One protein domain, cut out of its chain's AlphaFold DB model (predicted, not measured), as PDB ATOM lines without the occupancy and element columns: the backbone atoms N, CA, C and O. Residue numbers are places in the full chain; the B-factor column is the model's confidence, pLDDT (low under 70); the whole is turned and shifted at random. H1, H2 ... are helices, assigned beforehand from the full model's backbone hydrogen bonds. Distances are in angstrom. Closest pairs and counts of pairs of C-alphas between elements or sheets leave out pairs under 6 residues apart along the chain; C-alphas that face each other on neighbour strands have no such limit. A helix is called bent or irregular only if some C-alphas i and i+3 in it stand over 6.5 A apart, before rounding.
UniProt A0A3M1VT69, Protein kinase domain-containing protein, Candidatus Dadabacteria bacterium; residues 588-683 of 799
ATOM      1  N   GLY A 588      -7.582 -17.943 -91.685       80.81
ATOM      2  CA  GLY A 588      -6.189 -17.526 -91.497       80.81
ATOM      3  C   GLY A 588      -5.809 -17.161 -90.060       80.81
ATOM      4  O   GLY A 588      -6.446 -17.576 -89.093       80.81
ATOM      5  N   SER A 589      -4.725 -16.393 -89.922       81.19
ATOM      6  CA  SER A 589      -4.072 -16.114 -88.633       81.19
ATOM      7  C   SER A 589      -4.933 -15.308 -87.656       81.19
ATOM      8  O   SER A 589      -4.756 -15.440 -86.450       81.19
ATOM      9  N   ILE A 590      -5.891 -14.512 -88.137       87.00
ATOM     10  CA  ILE A 590      -6.769 -13.710 -87.270       87.00
ATOM     11  C   ILE A 590      -7.808 -14.566 -86.552       87.00
ATOM     12  O   ILE A 590      -8.008 -14.376 -85.354       87.00
ATOM     13  N   ALA A 591      -8.420 -15.539 -87.231       87.69
ATOM     14  CA  ALA A 591      -9.314 -16.477 -86.556       87.69
ATOM     15  C   ALA A 591      -8.583 -17.219 -85.434       87.69
ATOM     16  O   ALA A 591      -9.145 -17.388 -84.357       87.69
ATOM     17  N   ALA A 592      -7.307 -17.574 -85.632       89.31
ATOM     18  CA  ALA A 592      -6.486 -18.150 -84.569       89.31
ATOM     19  C   ALA A 592      -6.305 -17.182 -83.380       89.31
ATOM     20  O   ALA A 592      -6.451 -17.599 -82.237       89.31
ATOM     21  N   LEU A 593      -6.070 -15.883 -83.624       93.81
ATOM     22  CA  LEU A 593      -5.977 -14.869 -82.557       93.81
ATOM     23  C   LEU A 593      -7.285 -14.684 -81.778       93.81
ATOM     24  O   LEU A 593      -7.243 -14.404 -80.582       93.81
ATOM     25  N   ILE A 594      -8.433 -14.815 -82.443       93.69
ATOM     26  CA  ILE A 594      -9.756 -14.689 -81.814       93.69
ATOM     27  C   ILE A 594     -10.092 -15.946 -81.020       93.69
ATOM     28  O   ILE A 594     -10.499 -15.860 -79.861       93.69
ATOM     29  N   ASN A 595      -9.887 -17.114 -81.627       91.31
ATOM     30  CA  ASN A 595     -10.143 -18.402 -80.991       91.31
ATOM     31  C   ASN A 595      -9.228 -18.626 -79.779       91.31
ATOM     32  O   ASN A 595      -9.653 -19.272 -78.826       91.31
ATOM     33  N   TRP A 596      -8.041 -18.012 -79.752       95.56
ATOM     34  CA  TRP A 596      -7.130 -18.053 -78.608       95.56
ATOM     35  C   TRP A 596      -7.797 -17.624 -77.288       95.56
ATOM     36  O   TRP A 596      -7.518 -18.217 -76.243       95.56
ATOM     37  N   PHE A 597      -8.720 -16.652 -77.317       95.88
ATOM     38  CA  PHE A 597      -9.464 -16.217 -76.126       95.88
ATOM     39  C   PHE A 597     -10.473 -17.260 -75.619       95.88
ATOM     40  O   PHE A 597     -10.921 -17.165 -74.484       95.88
ATOM     41  N   GLN A 598     -10.847 -18.240 -76.446       89.94
ATOM     42  CA  GLN A 598     -11.841 -19.276 -76.127       89.94
ATOM     43  C   GLN A 598     -11.201 -20.597 -75.671       89.94
ATOM     44  O   GLN A 598     -11.897 -21.504 -75.219       89.94
ATOM     45  N   GLU A 599      -9.883 -20.736 -75.823       88.12
ATOM     46  CA  GLU A 599      -9.158 -21.973 -75.513       88.12
ATOM     47  C   GLU A 599      -8.913 -22.170 -74.010       88.12
ATOM     48  O   GLU A 599      -9.046 -23.291 -73.527       88.12
ATOM     49  N   GLU A 600      -8.582 -21.105 -73.271       91.31
ATOM     50  CA  GLU A 600      -8.278 -21.164 -71.835       91.31
ATOM     51  C   GLU A 600      -9.403 -20.522 -71.016       91.31
ATOM     52  O   GLU A 600      -9.498 -19.298 -70.901       91.31
ATOM     53  N   LYS A 601     -10.259 -21.364 -70.422       88.44
ATOM     54  CA  LYS A 601     -11.397 -20.908 -69.608       88.44
ATOM     55  C   LYS A 601     -10.949 -20.236 -68.304       88.44
ATOM     56  O   LYS A 601     -11.650 -19.358 -67.809       88.44
ATOM     57  N   SER A 602      -9.778 -20.597 -67.769       85.50
ATOM     58  CA  SER A 602      -9.297 -20.112 -66.463       85.50
ATOM     59  C   SER A 602      -8.988 -18.610 -66.436       85.50
ATOM     60  O   SER A 602      -8.917 -18.020 -65.364       85.50
ATOM     61  N   ALA A 603      -8.794 -17.986 -67.602       92.25
ATOM     62  CA  ALA A 603      -8.572 -16.545 -67.724       92.25
ATOM     63  C   ALA A 603      -9.882 -15.730 -67.781       92.25
ATOM     64  O   ALA A 603      -9.837 -14.501 -67.791       92.25
ATOM     65  N   GLU A 604     -11.044 -16.397 -67.828       94.06
ATOM     66  CA  GLU A 604     -12.373 -15.772 -67.838       94.06
ATOM     67  C   GLU A 604     -12.544 -14.699 -68.929       94.06
ATOM     68  O   GLU A 604     -13.154 -13.648 -68.712       94.06
ATOM     69  N   TRP A 605     -12.012 -14.945 -70.132       95.94
ATOM     70  CA  TRP A 605     -12.089 -13.986 -71.239       95.94
ATOM     71  C   TRP A 605     -13.523 -13.606 -71.615       95.94
ATOM     72  O   TRP A 605     -13.730 -12.534 -72.177       95.94
ATOM     73  N   ASP A 606     -14.530 -14.413 -71.292       93.81
ATOM     74  CA  ASP A 606     -15.944 -14.083 -71.519       93.81
ATOM     75  C   ASP A 606     -16.414 -12.858 -70.723       93.81
ATOM     76  O   ASP A 606     -17.333 -12.165 -71.154       93.81
ATOM     77  N   ARG A 607     -15.738 -12.529 -69.613       94.81
ATOM     78  CA  ARG A 607     -15.995 -11.315 -68.821       94.81
ATOM     79  C   ARG A 607     -15.286 -10.076 -69.368       94.81
ATOM     80  O   ARG A 607     -15.598  -8.964 -68.953       94.81
ATOM     81  N   VAL A 608     -14.331 -10.247 -70.283       95.88
ATOM     82  CA  VAL A 608     -13.573  -9.137 -70.872       95.88
ATOM     83  C   VAL A 608     -14.382  -8.509 -72.012       95.88
ATOM     84  O   VAL A 608     -14.770  -9.232 -72.940       95.88
ATOM     85  N   PRO A 609     -14.595  -7.176 -72.006       96.00
ATOM     86  CA  PRO A 609     -15.336  -6.497 -73.059       96.00
ATOM     87  C   PRO A 609     -14.771  -6.794 -74.459       96.00
ATOM     88  O   PRO A 609     -13.548  -6.803 -74.641       96.00
ATOM     89  N   PRO A 610     -15.621  -6.972 -75.488       96.38
ATOM     90  CA  PRO A 610     -15.161  -7.295 -76.841       96.38
ATOM     91  C   PRO A 610     -14.211  -6.241 -77.428       96.38
ATOM     92  O   PRO A 610     -13.293  -6.583 -78.170       96.38
ATOM     93  N   GLN A 611     -14.373  -4.972 -77.042       95.94
ATOM     94  CA  GLN A 611     -13.480  -3.884 -77.451       95.94
ATOM     95  C   GLN A 611     -12.037  -4.115 -76.984       95.94
ATOM     96  O   GLN A 611     -11.108  -3.943 -77.768       95.94
ATOM     97  N   VAL A 612     -11.844  -4.577 -75.745       96.00
ATOM     98  CA  VAL A 612     -10.510  -4.870 -75.199       96.00
ATOM     99  C   VAL A 612      -9.871  -6.043 -75.948       96.00
ATOM    100  O   VAL A 612      -8.679  -6.014 -76.246       96.00
ATOM    101  N   LYS A 613     -10.661  -7.054 -76.337       96.50
ATOM    102  CA  LYS A 613     -10.176  -8.165 -77.178       96.50
ATOM    103  C   LYS A 613      -9.723  -7.673 -78.554       96.50
ATOM    104  O   LYS A 613      -8.667  -8.089 -79.024       96.50
ATOM    105  N   LEU A 614     -10.480  -6.770 -79.183       95.50
ATOM    106  CA  LEU A 614     -10.093  -6.154 -80.459       95.50
ATOM    107  C   LEU A 614      -8.824  -5.305 -80.327       95.50
ATOM    108  O   LEU A 614      -7.954  -5.385 -81.196       95.50
ATOM    109  N   ASP A 615      -8.673  -4.567 -79.226       94.00
ATOM    110  CA  ASP A 615      -7.441  -3.840 -78.921       94.00
ATOM    111  C   ASP A 615      -6.245  -4.801 -78.847       94.00
ATOM    112  O   ASP A 615      -5.255  -4.580 -79.549       94.00
ATOM    113  N   ILE A 616      -6.368  -5.908 -78.106       95.81
ATOM    114  CA  ILE A 616      -5.323  -6.943 -77.990       95.81
ATOM    115  C   ILE A 616      -4.979  -7.539 -79.357       95.81
ATOM    116  O   ILE A 616      -3.799  -7.639 -79.706       95.81
ATOM    117  N   ILE A 617      -5.991  -7.888 -80.159       94.56
ATOM    118  CA  ILE A 617      -5.795  -8.401 -81.522       94.56
ATOM    119  C   ILE A 617      -5.023  -7.380 -82.361       94.56
ATOM    120  O   ILE A 617      -4.111  -7.767 -83.082       94.56
ATOM    121  N   SER A 618      -5.326  -6.087 -82.228       92.25
ATOM    122  CA  SER A 618      -4.640  -5.004 -82.947       92.25
ATOM    123  C   SER A 618      -3.230  -4.670 -82.421       92.25
ATOM    124  O   SER A 618      -2.585  -3.765 -82.942       92.25
ATOM    125  N   GLY A 619      -2.725  -5.372 -81.396       93.12
ATOM    126  CA  GLY A 619      -1.410  -5.105 -80.792       93.12
ATOM    127  C   GLY A 619      -1.414  -4.008 -79.713       93.12
ATOM    128  O   GLY A 619      -0.356  -3.605 -79.202       93.12
ATOM    129  N   SER A 620      -2.594  -3.525 -79.327       93.31
ATOM    130  CA  SER A 620      -2.799  -2.568 -78.241       93.31
ATOM    131  C   SER A 620      -3.179  -3.294 -76.947       93.31
ATOM    132  O   SER A 620      -3.868  -4.302 -76.978       93.31
ATOM    133  N   LEU A 621      -2.723  -2.811 -75.793       94.75
ATOM    134  CA  LEU A 621      -3.080  -3.402 -74.501       94.75
ATOM    135  C   LEU A 621      -3.453  -2.288 -73.526       94.75
ATOM    136  O   LEU A 621      -2.575  -1.574 -73.046       94.75
ATOM    137  N   SER A 622      -4.745  -2.166 -73.235       90.81
ATOM    138  CA  SER A 622      -5.281  -1.290 -72.187       90.81
ATOM    139  C   SER A 622      -5.306  -2.066 -70.869       90.81
ATOM    140  O   SER A 622      -6.306  -2.669 -70.494       90.81
ATOM    141  N   ALA A 623      -4.153  -2.148 -70.206       79.81
ATOM    142  CA  ALA A 623      -3.946  -3.075 -69.091       79.81
ATOM    143  C   ALA A 623      -4.610  -2.670 -67.765       79.81
ATOM    144  O   ALA A 623      -4.644  -3.486 -66.842       79.81
ATOM    145  N   SER A 624      -5.121  -1.439 -67.652       83.81
ATOM    146  CA  SER A 624      -5.830  -0.968 -66.455       83.81
ATOM    147  C   SER A 624      -7.037  -1.838 -66.117       83.81
ATOM    148  O   SER A 624      -7.349  -2.011 -64.943       83.81
ATOM    149  N   ASP A 625      -7.657  -2.435 -67.136       87.62
ATOM    150  CA  ASP A 625      -8.945  -3.116 -67.005       87.62
ATOM    151  C   ASP A 625      -8.791  -4.644 -66.926       87.62
ATOM    152  O   ASP A 625      -9.782  -5.368 -66.838       87.62
ATOM    153  N   LEU A 626      -7.550  -5.153 -66.961       96.94
ATOM    154  CA  LEU A 626      -7.260  -6.585 -66.953       96.94
ATOM    155  C   LEU A 626      -6.797  -7.078 -65.579       96.94
ATOM    156  O   LEU A 626      -5.916  -6.504 -64.923       96.94
ATOM    157  N   GLN A 627      -7.365  -8.207 -65.170       96.88
ATOM    158  CA  GLN A 627      -6.965  -8.962 -63.989       96.88
ATOM    159  C   GLN A 627      -5.639  -9.701 -64.220       96.88
ATOM    160  O   GLN A 627      -5.223  -9.942 -65.356       96.88
ATOM    161  N   ASP A 628      -4.987 -10.112 -63.130       97.19
ATOM    162  CA  ASP A 628      -3.709 -10.832 -63.191       97.19
ATOM    163  C   ASP A 628      -3.805 -12.128 -63.998       97.19
ATOM    164  O   ASP A 628      -2.893 -12.431 -64.759       97.19
ATOM    165  N   ALA A 629      -4.922 -12.858 -63.900       96.50
ATOM    166  CA  ALA A 629      -5.142 -14.079 -64.674       96.50
ATOM    167  C   ALA A 629      -5.128 -13.819 -66.192       96.50
ATOM    168  O   ALA A 629      -4.521 -14.576 -66.948       96.50
ATOM    169  N   GLN A 630      -5.735 -12.716 -66.636       98.19
ATOM    170  CA  GLN A 630      -5.786 -12.327 -68.047       98.19
ATOM    171  C   GLN A 630      -4.417 -11.850 -68.531       98.19
ATOM    172  O   GLN A 630      -3.954 -12.278 -69.585       98.19
ATOM    173  N   LEU A 631      -3.721 -11.021 -67.742       98.19
ATOM    174  CA  LEU A 631      -2.352 -10.605 -68.061       98.19
ATOM    175  C   LEU A 631      -1.387 -11.799 -68.110       98.19
ATOM    176  O   LEU A 631      -0.523 -11.848 -68.982       98.19
ATOM    177  N   ALA A 632      -1.548 -12.772 -67.212       97.81
ATOM    178  CA  ALA A 632      -0.740 -13.985 -67.181       97.81
ATOM    179  C   ALA A 632      -0.954 -14.846 -68.425       97.81
ATOM    180  O   ALA A 632       0.011 -15.302 -69.034       97.81
ATOM    181  N   ASP A 633      -2.208 -15.031 -68.837       97.88
ATOM    182  CA  ASP A 633      -2.524 -15.750 -70.067       97.88
ATOM    183  C   ASP A 633      -1.943 -15.020 -71.291       97.88
ATOM    184  O   ASP A 633      -1.357 -15.643 -72.179       97.88
ATOM    185  N   LEU A 634      -1.983 -13.678 -71.302       98.12
ATOM    186  CA  LEU A 634      -1.387 -12.869 -72.368       98.12
ATOM    187  C   LEU A 634       0.136 -13.016 -72.498       98.12
ATOM    188  O   LEU A 634       0.663 -12.715 -73.569       98.12
ATOM    189  N   LEU A 635       0.853 -13.544 -71.499       98.12
ATOM    190  CA  LEU A 635       2.270 -13.915 -71.640       98.12
ATOM    191  C   LEU A 635       2.481 -15.044 -72.660       98.12
ATOM    192  O   LEU A 635       3.589 -15.227 -73.152       98.12
ATOM    193  N   LYS A 636       1.429 -15.785 -73.022       97.75
ATOM    194  CA  LYS A 636       1.443 -16.810 -74.077       97.75
ATOM    195  C   LYS A 636       0.725 -16.357 -75.351       97.75
ATOM    196  O   LYS A 636       0.550 -17.162 -76.267       97.75
ATOM    197  N   TYR A 637       0.320 -15.088 -75.438       97.62
ATOM    198  CA  TYR A 637      -0.379 -14.572 -76.612       97.62
ATOM    199  C   TYR A 637       0.526 -14.596 -77.856       97.62
ATOM    200  O   TYR A 637       1.725 -14.328 -77.732       97.62
ATOM    201  N   PRO A 638       0.017 -14.861 -79.076       95.81
ATOM    202  CA  PRO A 638       0.875 -14.988 -80.260       95.81
ATOM    203  C   PRO A 638       1.639 -13.708 -80.643       95.81
ATOM    204  O   PRO A 638       2.734 -13.789 -81.203       95.81
ATOM    205  N   LEU A 639       1.113 -12.520 -80.325       94.81
ATOM    206  CA  LEU A 639       1.789 -11.246 -80.600       94.81
ATOM    207  C   LEU A 639       2.856 -10.915 -79.544       94.81
ATOM    208  O   LEU A 639       2.522 -10.672 -78.386       94.81
ATOM    209  N   LYS A 640       4.128 -10.807 -79.966       96.38
ATOM    210  CA  LYS A 640       5.272 -10.427 -79.105       96.38
ATOM    211  C   LYS A 640       5.022  -9.120 -78.345       96.38
ATOM    212  O   LYS A 640       5.171  -9.099 -77.129       96.38
ATOM    213  N   VAL A 641       4.549  -8.083 -79.039       96.19
ATOM    214  CA  VAL A 641       4.247  -6.770 -78.440       96.19
ATOM    215  C   VAL A 641       3.220  -6.854 -77.304       96.19
ATOM    216  O   VAL A 641       3.322  -6.126 -76.320       96.19
ATOM    217  N   ILE A 642       2.243  -7.762 -77.402       97.31
ATOM    218  CA  ILE A 642       1.251  -7.978 -76.343       97.31
ATOM    219  C   ILE A 642       1.889  -8.694 -75.153       97.31
ATOM    220  O   ILE A 642       1.679  -8.259 -74.023       97.31
ATOM    221  N   ARG A 643       2.709  -9.727 -75.395       97.81
ATOM    222  CA  ARG A 643       3.428 -10.437 -74.323       97.81
ATOM    223  C   ARG A 643       4.329  -9.495 -73.527       97.81
ATOM    224  O   ARG A 643       4.321  -9.530 -72.303       97.81
ATOM    225  N   GLU A 644       5.069  -8.622 -74.208       97.12
ATOM    226  CA  GLU A 644       5.967  -7.647 -73.575       97.12
ATOM    227  C   GLU A 644       5.205  -6.613 -72.743       97.12
ATOM    228  O   GLU A 644       5.594  -6.323 -71.608       97.12
ATOM    229  N   LYS A 645       4.090  -6.087 -73.268       97.44
ATOM    230  CA  LYS A 645       3.218  -5.176 -72.514       97.44
ATOM    231  C   LYS A 645       2.615  -5.875 -71.294       97.44
ATOM    232  O   LYS A 645       2.678  -5.319 -70.203       97.44
ATOM    233  N   ALA A 646       2.110  -7.100 -71.442       98.06
ATOM    234  CA  ALA A 646       1.567  -7.876 -70.328       98.06
ATOM    235  C   ALA A 646       2.629  -8.154 -69.250       98.06
ATOM    236  O   ALA A 646       2.375  -7.934 -68.066       98.06
ATOM    237  N   ALA A 647       3.846  -8.536 -69.654       98.00
ATOM    238  CA  ALA A 647       4.972  -8.740 -68.744       98.00
ATOM    239  C   ALA A 647       5.352  -7.458 -67.991       98.00
ATOM    240  O   ALA A 647       5.580  -7.500 -66.783       98.00
ATOM    241  N   LYS A 648       5.382  -6.310 -68.679       97.50
ATOM    242  CA  LYS A 648       5.658  -5.005 -68.062       97.50
ATOM    243  C   LYS A 648       4.598  -4.633 -67.026       97.50
ATOM    244  O   LYS A 648       4.945  -4.120 -65.968       97.50
ATOM    245  N   GLU A 649       3.325  -4.880 -67.313       97.62
ATOM    246  CA  GLU A 649       2.223  -4.547 -66.403       97.62
ATOM    247  C   GLU A 649       2.189  -5.466 -65.180       97.62
ATOM    248  O   GLU A 649       2.045  -4.977 -64.060       97.62
ATOM    249  N   LEU A 650       2.440  -6.767 -65.353       97.75
ATOM    250  CA  LEU A 650       2.635  -7.683 -64.227       97.75
ATOM    251  C   LEU A 650       3.856  -7.300 -63.383       97.75
ATOM    252  O   LEU A 650       3.774  -7.322 -62.159       97.75
ATOM    253  N   ALA A 651       4.959  -6.868 -64.001       97.38
ATOM    254  CA  ALA A 651       6.148  -6.417 -63.276       97.38
ATOM    255  C   ALA A 651       5.891  -5.172 -62.412       97.38
ATOM    256  O   ALA A 651       6.506  -5.031 -61.361       97.38
ATOM    257  N   LYS A 652       4.960  -4.288 -62.796       97.12
ATOM    258  CA  LYS A 652       4.534  -3.181 -61.919       97.12
ATOM    259  C   LYS A 652       3.801  -3.686 -60.675       97.12
ATOM    260  O   LYS A 652       3.943  -3.091 -59.611       97.12
ATOM    261  N   ARG A 653       3.014  -4.762 -60.811       96.81
ATOM    262  CA  ARG A 653       2.239  -5.376 -59.716       96.81
ATOM    263  C   ARG A 653       3.114  -6.250 -58.809       96.81
ATOM    264  O   ARG A 653       2.900  -6.270 -57.601       96.81
ATOM    265  N   TYR A 654       4.129  -6.908 -59.372       96.88
ATOM    266  CA  TYR A 654       5.088  -7.751 -58.651       96.88
ATOM    267  C   TYR A 654       6.537  -7.388 -59.039       96.88
ATOM    268  O   TYR A 654       7.158  -8.097 -59.836       96.88
ATOM    269  N   PRO A 655       7.104  -6.295 -58.490       97.25
ATOM    270  CA  PRO A 655       8.426  -5.790 -58.885       97.25
ATOM    271  C   PRO A 655       9.563  -6.807 -58.737       97.25
ATOM    272  O   PRO A 655      10.468  -6.862 -59.566       97.25
ATOM    273  N   GLN A 656       9.491  -7.667 -57.722       96.56
ATOM    274  CA  GLN A 656      10.465  -8.733 -57.477       96.56
ATOM    275  C   GLN A 656      10.455  -9.847 -58.540       96.56
ATOM    276  O   GLN A 656      11.371 -10.662 -58.567       96.56
ATOM    277  N   GLU A 657       9.447  -9.875 -59.419       97.88
ATOM    278  CA  GLU A 657       9.233 -10.901 -60.449       97.88
ATOM    279  C   GLU A 657       9.445 -10.378 -61.876       97.88
ATOM    280  O   GLU A 657       9.120 -11.058 -62.852       97.88
ATOM    281  N   GLN A 658       9.993  -9.169 -62.030       98.00
ATOM    282  CA  GLN A 658      10.146  -8.510 -63.330       98.00
ATOM    283  C   GLN A 658      10.869  -9.385 -64.368       98.00
ATOM    284  O   GLN A 658      10.417  -9.511 -65.509       98.00
ATOM    285  N   GLU A 659      11.987  -9.997 -63.982       98.06
ATOM    286  CA  GLU A 659      12.761 -10.882 -64.857       98.06
ATOM    287  C   GLU A 659      11.996 -12.175 -65.176       98.06
ATOM    288  O   GLU A 659      12.043 -12.656 -66.310       98.06
ATOM    289  N   ALA A 660      11.233 -12.708 -64.213       98.12
ATOM    290  CA  ALA A 660      10.420 -13.905 -64.413       98.12
ATOM    291  C   ALA A 660       9.315 -13.646 -65.443       98.12
ATOM    292  O   ALA A 660       9.146 -14.441 -66.366       98.12
ATOM    293  N   PHE A 661       8.618 -12.507 -65.375       98.50
ATOM    294  CA  PHE A 661       7.623 -12.155 -66.394       98.50
ATOM    295  C   PHE A 661       8.244 -11.899 -67.767       98.50
ATOM    296  O   PHE A 661       7.647 -12.273 -68.777       98.50
ATOM    297  N   ARG A 662       9.452 -11.320 -67.828       98.25
ATOM    298  CA  ARG A 662      10.172 -11.162 -69.101       98.25
ATOM    299  C   ARG A 662      10.484 -12.517 -69.733       98.25
ATOM    300  O   ARG A 662      10.272 -12.687 -70.932       98.25
ATOM    301  N   TYR A 663      10.940 -13.484 -68.935       98.06
ATOM    302  CA  TYR A 663      11.138 -14.857 -69.393       98.06
ATOM    303  C   TYR A 663       9.818 -15.495 -69.848       98.06
ATOM    304  O   TYR A 663       9.744 -16.010 -70.965       98.06
ATOM    305  N   LEU A 664       8.761 -15.407 -69.035       98.19
ATOM    306  CA  LEU A 664       7.461 -16.015 -69.329       98.19
ATOM    307  C   LEU A 664       6.801 -15.447 -70.596       98.19
ATOM    308  O   LEU A 664       6.164 -16.204 -71.326       98.19
ATOM    309  N   GLY A 665       6.981 -14.153 -70.880       97.69
ATOM    310  CA  GLY A 665       6.520 -13.501 -72.112       97.69
ATOM    311  C   GLY A 665       7.415 -13.745 -73.336       97.69
ATOM    312  O   GLY A 665       7.091 -13.321 -74.451       97.69
ATOM    313  N   SER A 666       8.556 -14.414 -73.165       97.38
ATOM    314  CA  SER A 666       9.473 -14.713 -74.264       97.38
ATOM    315  C   SER A 666       8.991 -15.908 -75.094       97.38
ATOM    316  O   SER A 666       8.315 -16.810 -74.603       97.38
ATOM    317  N   ALA A 667       9.406 -15.967 -76.363       94.94
ATOM    318  CA  ALA A 667       9.137 -17.126 -77.222       94.94
ATOM    319  C   ALA A 667       9.841 -18.413 -76.743       94.94
ATOM    320  O   ALA A 667       9.502 -19.499 -77.199       94.94
ATOM    321  N   ARG A 668      10.813 -18.294 -75.825       94.06
ATOM    322  CA  ARG A 668      11.573 -19.420 -75.268       94.06
ATOM    323  C   ARG A 668      10.860 -20.115 -74.114       94.06
ATOM    324  O   ARG A 668      11.341 -21.154 -73.691       94.06
ATOM    325  N   ASN A 669       9.771 -19.556 -73.586       94.94
ATOM    326  CA  ASN A 669       9.011 -20.158 -72.494       94.94
ATOM    327  C   ASN A 669       8.186 -21.352 -73.016       94.94
ATOM    328  O   ASN A 669       7.178 -21.118 -73.696       94.94
ATOM    329  N   PRO A 670       8.529 -22.611 -72.683       95.81
ATOM    330  CA  PRO A 670       7.790 -23.773 -73.151       95.81
ATOM    331  C   PRO A 670       6.673 -24.184 -72.173       95.81
ATOM    332  O   PRO A 670       5.950 -25.133 -72.457       95.81
ATOM    333  N   LEU A 671       6.487 -23.473 -71.047       96.31
ATOM    334  CA  LEU A 671       5.376 -23.733 -70.130       96.31
ATOM    335  C   LEU A 671       4.039 -23.579 -70.853       96.31
ATOM    336  O   LEU A 671       3.866 -22.694 -71.703       96.31
ATOM    337  N   SER A 672       3.071 -24.416 -70.488       95.75
ATOM    338  CA  SER A 672       1.713 -24.307 -71.013       95.75
ATOM    339  C   SER A 672       1.033 -23.007 -70.554       95.75
ATOM    340  O   SER A 672       1.492 -22.328 -69.627       95.75
ATOM    341  N   ARG A 673      -0.088 -22.652 -71.198       95.69
ATOM    342  CA  ARG A 673      -0.935 -21.516 -70.782       95.69
ATOM    343  C   ARG A 673      -1.386 -21.670 -69.333       95.69
ATOM    344  O   ARG A 673      -1.078 -20.810 -68.513       95.69
ATOM    345  N   PHE A 674      -1.963 -22.824 -69.000       93.00
ATOM    346  CA  PHE A 674      -2.361 -23.169 -67.638       93.00
ATOM    347  C   PHE A 674      -1.213 -23.051 -66.621       93.00
ATOM    348  O   PHE A 674      -1.396 -22.476 -65.548       93.00
ATOM    349  N   GLN A 675      -0.016 -23.558 -66.946       96.69
ATOM    350  CA  GLN A 675       1.150 -23.460 -66.059       96.69
ATOM    351  C   GLN A 675       1.579 -22.008 -65.840       96.69
ATOM    352  O   GLN A 675       1.881 -21.639 -64.705       96.69
ATOM    353  N   THR A 676       1.568 -21.191 -66.894       98.00
ATOM    354  CA  THR A 676       1.906 -19.763 -66.831       98.00
ATOM    355  C   THR A 676       0.887 -18.997 -65.984       98.00
ATOM    356  O   THR A 676       1.271 -18.289 -65.055       98.00
ATOM    357  N   LEU A 677      -0.409 -19.207 -66.228       95.88
ATOM    358  CA  LEU A 677      -1.498 -18.604 -65.456       95.88
ATOM    359  C   LEU A 677      -1.421 -18.994 -63.975       95.88
ATOM    360  O   LEU A 677      -1.470 -18.135 -63.097       95.88
ATOM    361  N   SER A 678      -1.212 -20.281 -63.698       93.62
ATOM    362  CA  SER A 678      -1.085 -20.799 -62.333       93.62
ATOM    363  C   SER A 678       0.150 -20.252 -61.610       93.62
ATOM    364  O   SER A 678       0.080 -19.976 -60.413       93.62
ATOM    365  N   PHE A 679       1.268 -20.060 -62.321       97.44
ATOM    366  CA  PHE A 679       2.470 -19.435 -61.765       97.44
ATOM    367  C   PHE A 679       2.195 -17.991 -61.328       97.44
ATOM    368  O   PHE A 679       2.625 -17.589 -60.254       97.44
ATOM    369  N   VAL A 680       1.458 -17.203 -62.113       97.44
ATOM    370  CA  VAL A 680       1.124 -15.828 -61.709       97.44
ATOM    371  C   VAL A 680       0.113 -15.822 -60.563       97.44
ATOM    372  O   VAL A 680       0.300 -15.097 -59.590       97.44
ATOM    373  N   ALA A 681      -0.909 -16.683 -60.617       94.12
ATOM    374  CA  ALA A 681      -1.923 -16.781 -59.568       94.12
ATOM    375  C   ALA A 681      -1.311 -17.056 -58.181       94.12
ATOM    376  O   ALA A 681      -1.697 -16.426 -57.196       94.12
ATOM    377  N   MET A 682      -0.305 -17.934 -58.091       95.88
ATOM    378  CA  MET A 682       0.356 -18.236 -56.813       95.88
ATOM    379  C   MET A 682       1.204 -17.084 -56.249       95.88
ATOM    380  O   MET A 682       1.535 -17.123 -55.062       95.88
ATOM    381  N   LEU A 683       1.567 -16.072 -57.046       93.56
ATOM    382  CA  LEU A 683       2.283 -14.886 -56.550       93.56
ATOM    383  C   LEU A 683       1.379 -13.993 -55.691       93.56
ATOM    384  O   LEU A 683       1.862 -13.369 -54.750       93.56
TER     385      LEU A 683
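What this domain is: This is residues 588 to 683 of the 799 residues of the protein "Protein kinase domain-containing protein" of Candidatus Dadabacteria bacterium (UniProt A0A3M1VT69). Helices H3 to H6 make a small bundle, with short H3 between H4 and H6 and H5 packed on H4; H1 and H2 form a loose pair at one end. The printed part has 96 residues and six named helices, H1 to H6, with no named strand: all helix. It is compact, radius of gyration of the C-alphas 12.1 A, spanning 36 by 27 by 22 A.

Where its parts are: Find C-alpha 589 at (-4.072, -16.114, -88.633); from there H1 runs to residue 599. Then come H2, residues 610 to 617, H3, 628 to 634, H4, 640 to 653, 20.3 A long, and H5, 655 to 664, irregular, with C-alphas 656 and 659 8.0 A apart. H6, residues 673 to 681, ends at (-1.923, -16.781, -59.568).

How they stand to each other: H1 and H2 only just touch, with 3 pairs of C-alphas within 8 A, the closest Leu 593 and Ile 617, 6.6 A. H3 touches H4, closest C-alphas Leu 631 and Ala 646, 5.3 A, a hairpin at 19 degrees. H3 touches H6, closest C-alphas Ala 632 and Leu 677, 5.0 A. H4 and H5, another hairpin, touch, closest C-alphas Ala 651 and Gln 658, 4.5 A. Every O i to N i+4 pair is within hydrogen-bond range in H2, H3, H4 and H6, against 5 of 7 in H1 and 4 of 6 in H5.

The domain as a whole: The C-alphas of Gly 588 and Gln 656, the farthest apart, are 38.9 A apart. The printed part has no cut, no link is long, and no printed residue is under 70 in pLDDT.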